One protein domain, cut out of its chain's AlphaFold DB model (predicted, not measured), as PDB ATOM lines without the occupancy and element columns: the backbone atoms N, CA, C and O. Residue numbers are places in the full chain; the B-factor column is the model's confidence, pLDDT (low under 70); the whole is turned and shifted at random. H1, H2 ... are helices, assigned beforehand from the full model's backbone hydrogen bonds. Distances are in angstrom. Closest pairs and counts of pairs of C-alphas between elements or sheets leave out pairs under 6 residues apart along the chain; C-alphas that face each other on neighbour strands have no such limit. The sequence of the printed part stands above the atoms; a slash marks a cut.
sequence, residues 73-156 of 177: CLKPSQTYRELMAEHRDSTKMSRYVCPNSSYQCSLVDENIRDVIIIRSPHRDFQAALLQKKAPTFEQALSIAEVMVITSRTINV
ATOM      1  N   CYS A  73     138.534 107.273  73.997       80.25
ATOM      2  CA  CYS A  73     137.976 107.875  75.201       80.25
ATOM      3  C   CYS A  73     136.981 106.896  75.824       80.25
ATOM      4  O   CYS A  73     136.359 106.107  75.111       80.25
ATOM      5  N   LEU A  74     136.800 106.974  77.144       82.81
ATOM      6  CA  LEU A  74     135.788 106.178  77.833       82.81
ATOM      7  C   LEU A  74     134.389 106.566  77.326       82.81
ATOM      8  O   LEU A  74     133.963 107.710  77.492       82.81
ATOM      9  N   LYS A  75     133.678 105.622  76.699       87.19
ATOM     10  CA  LYS A  75     132.277 105.810  76.283       87.19
ATOM     11  C   LYS A  75     131.352 105.688  77.510       87.19
ATOM     12  O   LYS A  75     131.682 104.936  78.422       87.19
ATOM     13  N   PRO A  76     130.172 106.339  77.543       81.88
ATOM     14  CA  PRO A  76     129.296 106.335  78.726       81.88
ATOM     15  C   PRO A  76     128.864 104.947  79.227       81.88
ATOM     16  O   PRO A  76     128.670 104.755  80.423       81.88
ATOM     17  N   SER A  77     128.705 103.978  78.321       84.88
ATOM     18  CA  SER A  77     128.334 102.594  78.648       84.88
ATOM     19  C   SER A  77     129.531 101.659  78.823       84.88
ATOM     20  O   SER A  77     129.344 100.509  79.209       84.88
ATOM     21  N   GLN A  78     130.737 102.130  78.513       87.06
ATOM     22  CA  GLN A  78     131.939 101.312  78.473       87.06
ATOM     23  C   GLN A  78     132.626 101.316  79.836       87.06
ATOM     24  O   GLN A  78     132.773 102.347  80.490       87.06
ATOM     25  N   THR A  79     133.081 100.146  80.257       87.50
ATOM     26  CA  THR A  79     133.909  99.977  81.449       87.50
ATOM     27  C   THR A  79     135.370 100.303  81.148       87.50
ATOM     28  O   THR A  79     135.838 100.177  80.015       87.50
ATOM     29  N   TYR A  80     136.144 100.656  82.178       85.50
ATOM     30  CA  TYR A  80     137.591 100.819  82.013       85.50
ATOM     31  C   TYR A  80     138.240  99.555  81.458       85.50
ATOM     32  O   TYR A  80     139.059  99.649  80.555       85.50
ATOM     33  N   ARG A  81     137.823  98.371  81.916       86.81
ATOM     34  CA  ARG A  81     138.331  97.088  81.420       86.81
ATOM     35  C   ARG A  81     138.134  96.917  79.912       86.81
ATOM     36  O   ARG A  81     139.074  96.530  79.223       86.81
ATOM     37  N   GLU A  82     136.951  97.241  79.400       89.00
ATOM     38  CA  GLU A  82     136.665  97.204  77.960       89.00
ATOM     39  C   GLU A  82     137.485  98.242  77.193       89.00
ATOM     40  O   GLU A  82     138.034  97.930  76.140       89.00
ATOM     41  N   LEU A  83     137.628  99.457  77.734       85.81
ATOM     42  CA  LEU A  83     138.485 100.484  77.139       85.81
ATOM     43  C   LEU A  83     139.947 100.013  77.061       85.81
ATOM     44  O   LEU A  83     140.616 100.228  76.051       85.81
ATOM     45  N   MET A  84     140.446  99.339  78.100       84.00
ATOM     46  CA  MET A  84     141.810  98.808  78.127       84.00
ATOM     47  C   MET A  84     141.987  97.651  77.143       84.00
ATOM     48  O   MET A  84     143.035  97.554  76.509       84.00
ATOM     49  N   ALA A  85     140.978  96.789  76.984       84.62
ATOM     50  CA  ALA A  85     140.989  95.745  75.963       84.62
ATOM     51  C   ALA A  85     141.073  96.356  74.550       84.62
ATOM     52  O   ALA A  85     141.940  95.961  73.773       84.62
ATOM     53  N   GLU A  86     140.282  97.398  74.269       84.12
ATOM     54  CA  GLU A  86     140.320  98.157  73.004       84.12
ATOM     55  C   GLU A  86     141.706  98.796  72.763       84.12
ATOM     56  O   GLU A  86     142.236  98.762  71.647       84.12
ATOM     57  N   HIS A  87     142.357  99.304  73.817       78.31
ATOM     58  CA  HIS A  87     143.728  99.832  73.734       78.31
ATOM     59  C   HIS A  87     144.773  98.736  73.490       78.31
ATOM     60  O   HIS A  87     145.680  98.911  72.670       78.31
ATOM     61  N   ARG A  88     144.673  97.592  74.179       78.88
ATOM     62  CA  ARG A  88     145.564  96.443  73.955       78.88
ATOM     63  C   ARG A  88     145.426  95.920  72.528       78.88
ATOM     64  O   ARG A  88     146.431  95.620  71.897       78.88
ATOM     65  N   ASP A  89     144.215  95.867  71.989       79.25
ATOM     66  CA  ASP A  89     143.987  95.425  70.613       79.25
ATOM     67  C   ASP A  89     144.542  96.418  69.588       79.25
ATOM     68  O   ASP A  89     145.243  96.013  68.658       79.25
ATOM     69  N   SER A  90     144.350  97.719  69.814       72.19
ATOM     70  CA  SER A  90     144.927  98.779  68.973       72.19
ATOM     71  C   SER A  90     146.458  98.752  68.971       72.19
ATOM     72  O   SER A  90     147.098  99.013  67.951       72.19
ATOM     73  N   THR A  91     147.059  98.383  70.104       71.44
ATOM     74  CA  THR A  91     148.515  98.277  70.230       71.44
ATOM     75  C   THR A  91     149.090  96.978  69.684       71.44
ATOM     76  O   THR A  91     150.276  96.989  69.388       71.44
ATOM     77  N   LYS A  92     148.320  95.902  69.449       71.38
ATOM     78  CA  LYS A  92     148.823  94.666  68.795       71.38
ATOM     79  C   LYS A  92     149.319  94.902  67.365       71.38
ATOM     80  O   LYS A  92     150.222  94.207  66.906       71.38
ATOM     81  N   MET A  93     148.733  95.873  66.663       62.00
ATOM     82  CA  MET A  93     149.069  96.185  65.265       62.00
ATOM     83  C   MET A  93     150.411  96.912  65.128       62.00
ATOM     84  O   MET A  93     151.108  96.800  64.123       62.00
ATOM     85  N   SER A  94     150.796  97.633  66.169       61.91
ATOM     86  CA  SER A  94     152.107  98.245  66.348       61.91
ATOM     87  C   SER A  94     152.990  97.288  67.144       61.91
ATOM     88  O   SER A  94     152.599  96.850  68.213       61.91
ATOM     89  N   ARG A  95     154.199  96.943  66.701       60.34
ATOM     90  CA  ARG A  95     155.107  96.104  67.512       60.34
ATOM     91  C   ARG A  95     155.644  96.866  68.746       60.34
ATOM     92  O   ARG A  95     156.848  97.056  68.859       60.34
ATOM     93  N   TYR A  96     154.790  97.276  69.692       58.19
ATOM     94  CA  TYR A  96     155.155  97.797  71.022       58.19
ATOM     95  C   TYR A  96     155.676  96.677  71.940       58.19
ATOM     96  O   TYR A  96     155.349  96.601  73.125       58.19
ATOM     97  N   VAL A  97     156.480  95.763  71.402       52.69
ATOM     98  CA  VAL A  97     157.159  94.764  72.217       52.69
ATOM     99  C   VAL A  97     158.320  95.485  72.882       52.69
ATOM    100  O   VAL A  97     159.224  95.969  72.201       52.69
ATOM    101  N   CYS A  98     158.274  95.600  74.210       48.94
ATOM    102  CA  CYS A  98     159.435  96.038  74.973       48.94
ATOM    103  C   CYS A  98     160.598  95.092  74.623       48.94
ATOM    104  O   CYS A  98     160.449  93.882  74.799       48.94
ATOM    105  N   PRO A  99     161.739  95.590  74.112       49.06
ATOM    106  CA  PRO A  99     162.857  94.727  73.733       49.06
ATOM    107  C   PRO A  99     163.476  93.997  74.936       49.06
ATOM    108  O   PRO A  99     164.206  93.029  74.750       49.06
ATOM    109  N   ASN A 100     163.166  94.430  76.163       48.25
ATOM    110  CA  ASN A 100     163.599  93.795  77.400       48.25
ATOM    111  C   ASN A 100     162.454  92.978  78.014       48.25
ATOM    112  O   ASN A 100     161.607  93.513  78.724       48.25
ATOM    113  N   SER A 101     162.465  91.661  77.794       47.25
ATOM    114  CA  SER A 101     161.519  90.716  78.410       47.25
ATOM    115  C   SER A 101     161.723  90.528  79.921       47.25
ATOM    116  O   SER A 101     160.914  89.869  80.570       47.25
ATOM    117  N   SER A 102     162.810  91.068  80.487       50.78
ATOM    118  CA  SER A 102     163.148  90.966  81.913       50.78
ATOM    119  C   SER A 102     162.350  91.924  82.799       50.78
ATOM    120  O   SER A 102     162.213  91.680  83.994       50.78
ATOM    121  N   TYR A 103     161.817  93.003  82.225       49.28
ATOM    122  CA  TYR A 103     160.865  93.871  82.897       49.28
ATOM    123  C   TYR A 103     159.476  93.451  82.430       49.28
ATOM    124  O   TYR A 103     159.129  93.636  81.268       49.28
ATOM    125  N   GLN A 104     158.651  92.924  83.335       47.38
ATOM    126  CA  GLN A 104     157.217  92.688  83.104       47.38
ATOM    127  C   GLN A 104     156.415  93.998  82.898       47.38
ATOM    128  O   GLN A 104     155.210  94.031  83.113       47.38
ATOM    129  N   CYS A 105     157.069  95.087  82.489       52.66
ATOM    130  CA  CYS A 105     156.434  96.319  82.051       52.66
ATOM    131  C   CYS A 105     156.408  96.307  80.527       52.66
ATOM    132  O   CYS A 105     157.425  96.560  79.870       52.66
ATOM    133  N   SER A 106     155.248  96.017  79.939       67.12
ATOM    134  CA  SER A 106     155.068  96.384  78.543       67.12
ATOM    135  C   SER A 106     154.948  97.912  78.492       67.12
ATOM    136  O   SER A 106     154.183  98.509  79.243       67.12
ATOM    137  N   LEU A 107     155.701  98.567  77.607       69.31
ATOM    138  CA  LEU A 107     155.535 100.000  77.312       69.31
ATOM    139  C   LEU A 107     154.059 100.345  77.012       69.31
ATOM    140  O   LEU A 107     153.605 101.463  77.234       69.31
ATOM    141  N   VAL A 108     153.303  99.355  76.530       73.38
ATOM    142  CA  VAL A 108     151.848  99.394  76.373       73.38
ATOM    143  C   VAL A 108     151.140  99.637  77.706       73.38
ATOM    144  O   VAL A 108     150.349 100.566  77.779       73.38
ATOM    145  N   ASP A 109     151.431  98.877  78.761       77.44
ATOM    146  CA  ASP A 109     150.786  99.027  80.074       77.44
ATOM    147  C   ASP A 109     151.084 100.385  80.723       77.44
ATOM    148  O   ASP A 109     150.199 100.983  81.336       77.44
ATOM    149  N   GLU A 110     152.306 100.901  80.557       77.56
ATOM    150  CA  GLU A 110     152.689 102.234  81.041       77.56
ATOM    151  C   GLU A 110     151.950 103.341  80.288       77.56
ATOM    152  O   GLU A 110     151.346 104.214  80.911       77.56
ATOM    153  N   ASN A 111     151.922 103.268  78.955       76.69
ATOM    154  CA  ASN A 111     151.169 104.216  78.137       76.69
ATOM    155  C   ASN A 111     149.678 104.162  78.465       76.69
ATOM    156  O   ASN A 111     149.029 105.203  78.569       76.69
ATOM    157  N   ILE A 112     149.128 102.951  78.608       79.06
ATOM    158  CA  ILE A 112     147.727 102.742  78.955       79.06
ATOM    159  C   ILE A 112     147.451 103.406  80.300       79.06
ATOM    160  O   ILE A 112     146.576 104.265  80.361       79.06
ATOM    161  N   ARG A 113     148.229 103.091  81.342       84.81
ATOM    162  CA  ARG A 113     148.118 103.720  82.664       84.81
ATOM    163  C   ARG A 113     148.116 105.245  82.565       84.81
ATOM    164  O   ARG A 113     147.245 105.885  83.151       84.81
ATOM    165  N   ASP A 114     149.064 105.820  81.832       82.44
ATOM    166  CA  ASP A 114     149.203 107.270  81.709       82.44
ATOM    167  C   ASP A 114     147.995 107.893  80.995       82.44
ATOM    168  O   ASP A 114     147.531 108.966  81.384       82.44
ATOM    169  N   VAL A 115     147.406 107.200  80.016       79.62
ATOM    170  CA  VAL A 115     146.140 107.625  79.407       79.62
ATOM    171  C   VAL A 115     144.990 107.584  80.393       79.62
ATOM    172  O   VAL A 115     144.224 108.546  80.422       79.62
ATOM    173  N   ILE A 116     144.871 106.543  81.224       79.00
ATOM    174  CA  ILE A 116     143.824 106.519  82.250       79.00
ATOM    175  C   ILE A 116     143.993 107.745  83.163       79.00
ATOM    176  O   ILE A 116     143.039 108.501  83.347       79.00
ATOM    177  N   ILE A 117     145.213 108.001  83.655       82.25
ATOM    178  CA  ILE A 117     145.528 109.135  84.542       82.25
ATOM    179  C   ILE A 117     145.176 110.479  83.895       82.25
ATOM    180  O   ILE A 117     144.558 111.322  84.539       82.25
ATOM    181  N   ILE A 118     145.559 110.700  82.636       82.12
ATOM    182  CA  ILE A 118     145.414 112.008  81.981       82.12
ATOM    183  C   ILE A 118     143.987 112.232  81.464       82.12
ATOM    184  O   ILE A 118     143.493 113.360  81.496       82.12
ATOM    185  N   ARG A 119     143.318 111.183  80.965       77.94
ATOM    186  CA  ARG A 119     142.065 111.308  80.201       77.94
ATOM    187  C   ARG A 119     140.811 110.821  80.901       77.94
ATOM    188  O   ARG A 119     139.727 111.004  80.352       77.94
ATOM    189  N   SER A 120     140.925 110.212  82.077       80.44
ATOM    190  CA  SER A 120     139.735 109.853  82.843       80.44
ATOM    191  C   SER A 120     138.861 111.094  83.076       80.44
ATOM    192  O   SER A 120     139.376 112.107  83.555       80.44
ATOM    193  N   PRO A 121     137.550 111.043  82.771       80.38
ATOM    194  CA  PRO A 121     136.640 112.142  83.078       80.38
ATOM    195  C   PRO A 121     136.414 112.306  84.593       80.38
ATOM    196  O   PRO A 121     135.889 113.329  85.027       80.38
ATOM    197  N   HIS A 122     136.820 111.329  85.410       83.69
ATOM    198  CA  HIS A 122     136.622 111.338  86.857       83.69
ATOM    199  C   HIS A 122     137.826 111.988  87.554       83.69
ATOM    200  O   HIS A 122     138.884 111.378  87.708       83.69
ATOM    201  N   ARG A 123     137.684 113.245  87.993       83.75
ATOM    202  CA  ARG A 123     138.771 114.010  88.638       83.75
ATOM    203  C   ARG A 123     139.276 113.377  89.930       83.75
ATOM    204  O   ARG A 123     140.484 113.348  90.154       83.75
ATOM    205  N   ASP A 124     138.375 112.811  90.721       83.75
ATOM    206  CA  ASP A 124     138.725 112.153  91.983       83.75
ATOM    207  C   ASP A 124     139.642 110.946  91.744       83.75
ATOM    208  O   ASP A 124     140.576 110.689  92.503       83.75
ATOM    209  N   PHE A 125     139.428 110.249  90.628       83.62
ATOM    210  CA  PHE A 125     140.278 109.150  90.190       83.62
ATOM    211  C   PHE A 125     141.677 109.633  89.803       83.62
ATOM    212  O   PHE A 125     142.674 109.029  90.207       83.62
ATOM    213  N   GLN A 126     141.765 110.742  89.061       85.88
ATOM    214  CA  GLN A 126     143.055 111.329  88.695       85.88
ATOM    215  C   GLN A 126     143.835 111.710  89.958       85.88
ATOM    216  O   GLN A 126     145.012 111.377  90.085       85.88
ATOM    217  N   ALA A 127     143.165 112.345  90.923       87.88
ATOM    218  CA  ALA A 127     143.762 112.726  92.197       87.88
ATOM    219  C   ALA A 127     144.264 111.507  92.988       87.88
ATOM    220  O   ALA A 127     145.413 111.501  93.432       87.88
ATOM    221  N   ALA A 128     143.450 110.451  93.105       87.31
ATOM    222  CA  ALA A 128     143.823 109.224  93.808       87.31
ATOM    223  C   ALA A 128     145.059 108.544  93.193       87.31
ATOM    224  O   ALA A 128     145.913 108.025  93.916       87.31
ATOM    225  N   LEU A 129     145.188 108.566  91.862       86.69
ATOM    226  CA  LEU A 129     146.356 108.006  91.187       86.69
ATOM    227  C   LEU A 129     147.606 108.865  91.289       86.69
ATOM    228  O   LEU A 129     148.689 108.315  91.484       86.69
ATOM    229  N   LEU A 130     147.471 110.186  91.205       86.81
ATOM    230  CA  LEU A 130     148.598 111.108  91.350       86.81
ATOM    231  C   LEU A 130     149.211 111.070  92.759       86.81
ATOM    232  O   LEU A 130     150.391 111.372  92.920       86.81
ATOM    233  N   GLN A 131     148.445 110.654  93.772       88.94
ATOM    234  CA  GLN A 131     148.953 110.435  95.130       88.94
ATOM    235  C   GLN A 131     149.777 109.145  95.282       88.94
ATOM    236  O   GLN A 131     150.508 108.998  96.263       88.94
ATOM    237  N   LYS A 132     149.699 108.201  94.333       88.94
ATOM    238  CA  LYS A 132     150.495 106.969  94.372       88.94
ATOM    239  C   LYS A 132     151.846 107.170  93.692       88.94
ATOM    240  O   LYS A 132     151.938 107.652  92.568       88.94
ATOM    241  N   LYS A 133     152.920 106.724  94.346       87.00
ATOM    242  CA  LYS A 133     154.257 106.713  93.746       87.00
ATOM    243  C   LYS A 133     154.356 105.563  92.740       87.00
ATOM    244  O   LYS A 133     154.384 104.409  93.150       87.00
ATOM    245  N   ALA A 134     154.432 105.900  91.451       83.38
ATOM    246  CA  ALA A 134     154.569 104.957  90.335       83.38
ATOM    247  C   ALA A 134     153.513 103.827  90.348       83.38
ATOM    248  O   ALA A 134     153.866 102.658  90.517       83.38
ATOM    249  N   PRO A 135     152.213 104.151  90.184       86.94
ATOM    250  CA  PRO A 135     151.176 103.130  90.146       86.94
ATOM    251  C   PRO A 135     151.415 102.162  88.982       86.94
ATOM    252  O   PRO A 135     151.864 102.546  87.897       86.94
ATOM    253  N   THR A 136     151.113 100.889  89.213       87.50
ATOM    254  CA  THR A 136     151.083  99.879  88.147       87.50
ATOM    255  C   THR A 136     149.779  99.981  87.355       87.50
ATOM    256  O   THR A 136     148.801 100.569  87.824       87.50
ATOM    257  N   PHE A 137     149.749  99.389  86.160       85.12
ATOM    258  CA  PHE A 137     148.531  99.302  85.350       85.12
ATOM    259  C   PHE A 137     147.370  98.648  86.119       85.12
ATOM    260  O   PHE A 137     146.291  99.229  86.197       85.12
ATOM    261  N   GLU A 138     147.609  97.507  86.771       87.12
ATOM    262  CA  GLU A 138     146.583  96.792  87.549       87.12
ATOM    263  C   GLU A 138     146.045  97.626  88.718       87.12
ATOM    264  O   GLU A 138     144.844  97.656  88.983       87.12
ATOM    265  N   GLN A 139     146.918  98.375  89.399       88.38
ATOM    266  CA  GLN A 139     146.488  99.290  90.458       88.38
ATOM    267  C   GLN A 139     145.626 100.430  89.909       88.38
ATOM    268  O   GLN A 139     144.641 100.799  90.547       88.38
ATOM    269  N   ALA A 140     145.983 100.985  88.749       87.19
ATOM    270  CA  ALA A 140     145.186 102.018  88.099       87.19
ATOM    271  C   ALA A 140     143.819 101.503  87.660       87.19
ATOM    272  O   ALA A 140     142.816 102.170  87.910       87.19
ATOM    273  N   LEU A 141     143.769 100.296  87.100       88.31
ATOM    274  CA  LEU A 141     142.525  99.651  86.708       88.31
ATOM    275  C   LEU A 141     141.620  99.380  87.916       88.31
ATOM    276  O   LEU A 141     140.449  99.747  87.892       88.31
ATOM    277  N   SER A 142     142.164  98.811  88.993       89.56
ATOM    278  CA  SER A 142     141.403  98.515  90.211       89.56
ATOM    279  C   SER A 142     140.791  99.773  90.839       89.56
ATOM    280  O   SER A 142     139.614  99.773  91.193       89.56
ATOM    281  N   ILE A 143     141.554 100.867  90.929       87.94
ATOM    282  CA  ILE A 143     141.042 102.144  91.451       87.94
ATOM    283  C   ILE A 143     139.942 102.691  90.536       87.94
ATOM    284  O   ILE A 143     138.904 103.131  91.027       87.94
ATOM    285  N   ALA A 144     140.138 102.631  89.214       85.69
ATOM    286  CA  ALA A 144     139.142 103.088  88.251       85.69
ATOM    287  C   ALA A 144     137.817 102.316  88.379       85.69
ATOM    288  O   ALA A 144     136.751 102.929  88.411       85.69
ATOM    289  N   GLU A 145     137.877 100.984  88.494       86.25
ATOM    290  CA  GLU A 145     136.693 100.129  88.645       86.25
ATOM    291  C   GLU A 145     135.919 100.452  89.932       86.25
ATOM    292  O   GLU A 145     134.704 100.655  89.876       86.25
ATOM    293  N   VAL A 146     136.613 100.571  91.071       88.00
ATOM    294  CA  VAL A 146     135.981 100.919  92.355       88.00
ATOM    295  C   VAL A 146     135.258 102.257  92.256       88.00
ATOM    296  O   VAL A 146     134.104 102.364  92.659       88.00
ATOM    297  N   MET A 147     135.896 103.268  91.668       83.19
ATOM    298  CA  MET A 147     135.317 104.609  91.612       83.19
ATOM    299  C   MET A 147     134.108 104.698  90.686       83.19
ATOM    300  O   MET A 147     133.136 105.356  91.044       83.19
ATOM    301  N   VAL A 148     134.109 103.999  89.547       83.00
ATOM    302  CA  VAL A 148     132.924 103.931  88.673       83.00
ATOM    303  C   VAL A 148     131.739 103.303  89.404       83.00
ATOM    304  O   VAL A 148     130.619 103.809  89.302       83.00
ATOM    305  N   ILE A 149     131.975 102.226  90.159       85.31
ATOM    306  CA  ILE A 149     130.934 101.578  90.964       85.31
ATOM    307  C   ILE A 149     130.416 102.555  92.020       85.31
ATOM    308  O   ILE A 149     129.211 102.778  92.091       85.31
ATOM    309  N   THR A 150     131.311 103.194  92.779       85.88
ATOM    310  CA  THR A 150     130.939 104.172  93.808       85.88
ATOM    311  C   THR A 150     130.135 105.336  93.227       85.88
ATOM    312  O   THR A 150     129.075 105.651  93.761       85.88
ATOM    313  N   SER A 151     130.565 105.936  92.113       82.50
ATOM    314  CA  SER A 151     129.827 107.025  91.459       82.50
ATOM    315  C   SER A 151     128.447 106.585  90.973       82.50
ATOM    316  O   SER A 151     127.484 107.336  91.109       82.50
ATOM    317  N   ARG A 152     128.316 105.363  90.435       83.50
ATOM    318  CA  ARG A 152     127.009 104.821  90.039       83.50
ATOM    319  C   ARG A 152     126.104 104.627  91.255       83.50
ATOM    320  O   ARG A 152     124.945 105.012  91.191       83.50
ATOM    321  N   THR A 153     126.621 104.063  92.344       85.88
ATOM    322  CA  THR A 153     125.858 103.859  93.583       85.88
ATOM    323  C   THR A 153     125.406 105.183  94.195       85.88
ATOM    324  O   THR A 153     124.242 105.295  94.559       85.88
ATOM    325  N   ILE A 154     126.279 106.192  94.252       85.50
ATOM    326  CA  ILE A 154     125.925 107.533  94.741       85.50
ATOM    327  C   ILE A 154     124.816 108.139  93.881       85.50
ATOM    328  O   ILE A 154     123.804 108.561  94.424       85.50
ATOM    329  N   ASN A 155     124.940 108.083  92.550       83.44
ATOM    330  CA  ASN A 155     123.887 108.575  91.659       83.44
ATOM    331  C   ASN A 155     122.545 107.863  91.874       83.44
ATOM    332  O   ASN A 155     121.510 108.505  91.753       83.44
ATOM    333  N   VAL A 156     122.530 106.558  92.162       85.81
ATOM    334  CA  VAL A 156     121.277 105.847  92.475       85.81
ATOM    335  C   VAL A 156     120.684 106.364  93.785       85.81
ATOM    336  O   VAL A 156     119.510 106.699  93.812       85.81
TER     337      VAL A 156
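AT A GLANCE: This is residues 73 to 156 of the 177 residues of an uncharacterized protein of Thelohanellus kitauei (UniProt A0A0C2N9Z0). The long helix H4 and the shorter H2, partly overlapping and running the same way, make the middle of an elongated body of four helices, with H1 along one side and H3 on another. The first part of H4 meets the other three helices, while its last turns run on beyond them toward one end; the loop of residues 93 to 106 makes the opposite end. The printed part has 84 residues with four named helices, H1, H2, H3 and H4 in chain order, and no named strand; its class is all helix. It is compact, with a radius of gyration of the C-alphas of 13.7 A, and spans 46 by 28 by 16 A.

IN THESE COORDINATES: H4, the longest helix, holds residues 137 to 156 and measures 28.9 A from first to last C-alpha, from C-alpha 137 at (148.531, 99.302, 85.350) to C-alpha 156 at (121.277, 105.847, 92.475). H2 is residues 107 to 119, 17.8 A long. H3 is residues 123 to 130, 10.6 A long. H1 is residues 80 to 92, 18.4 A long, and begins with C-alpha 80 at (137.591, 100.819, 82.013).

HOW THE PARTS SIT: H4 touches H2 with residues 137 to 140 alone; the closest C-alphas, those of Arg 113 and Phe 137, are 5.2 A apart. These two helices run the same way at a shallow tilt of 30 degrees. H4 touches H3 with residues 140 to 147 alone, closest at the C-alphas of Phe 125 and Ala 144, 6.5 A apart. H3 and H4 form a helical hairpin, opposite ways at a shallow tilt of 24 degrees. H1 touches H4 with residues 80 to 81 alone, and the closest C-alphas are those of Tyr 80 and Glu 145, 6.7 A apart. They run opposite ways at a tilt of 36 degrees, only just steep. H1 and H2 form a helical hairpin at a steep tilt of 44 degrees, with the C-alphas of Thr 91 and Val 108 closest at 7.1 A. H2 and H3 form another at a steep tilt of 40 degrees, with the C-alphas of Ile 117 and Gln 126 closest at 5.3 A. H1 and H3 are apart. In H1, H2, H3 and H4 every O i to N i+4 pair is within hydrogen-bond range.

THE WHOLE: The two C-alphas farthest apart are those of Pro 99 and Val 156, at 46.9 A. The printed part has no cut. The link from H1 to H2, 14 residues, is long; that from H2 to H3 is tight and that from H3 to H4 is short. The mean pLDDT of the printed part is 78.5, and residues 93 to 107 are under 70.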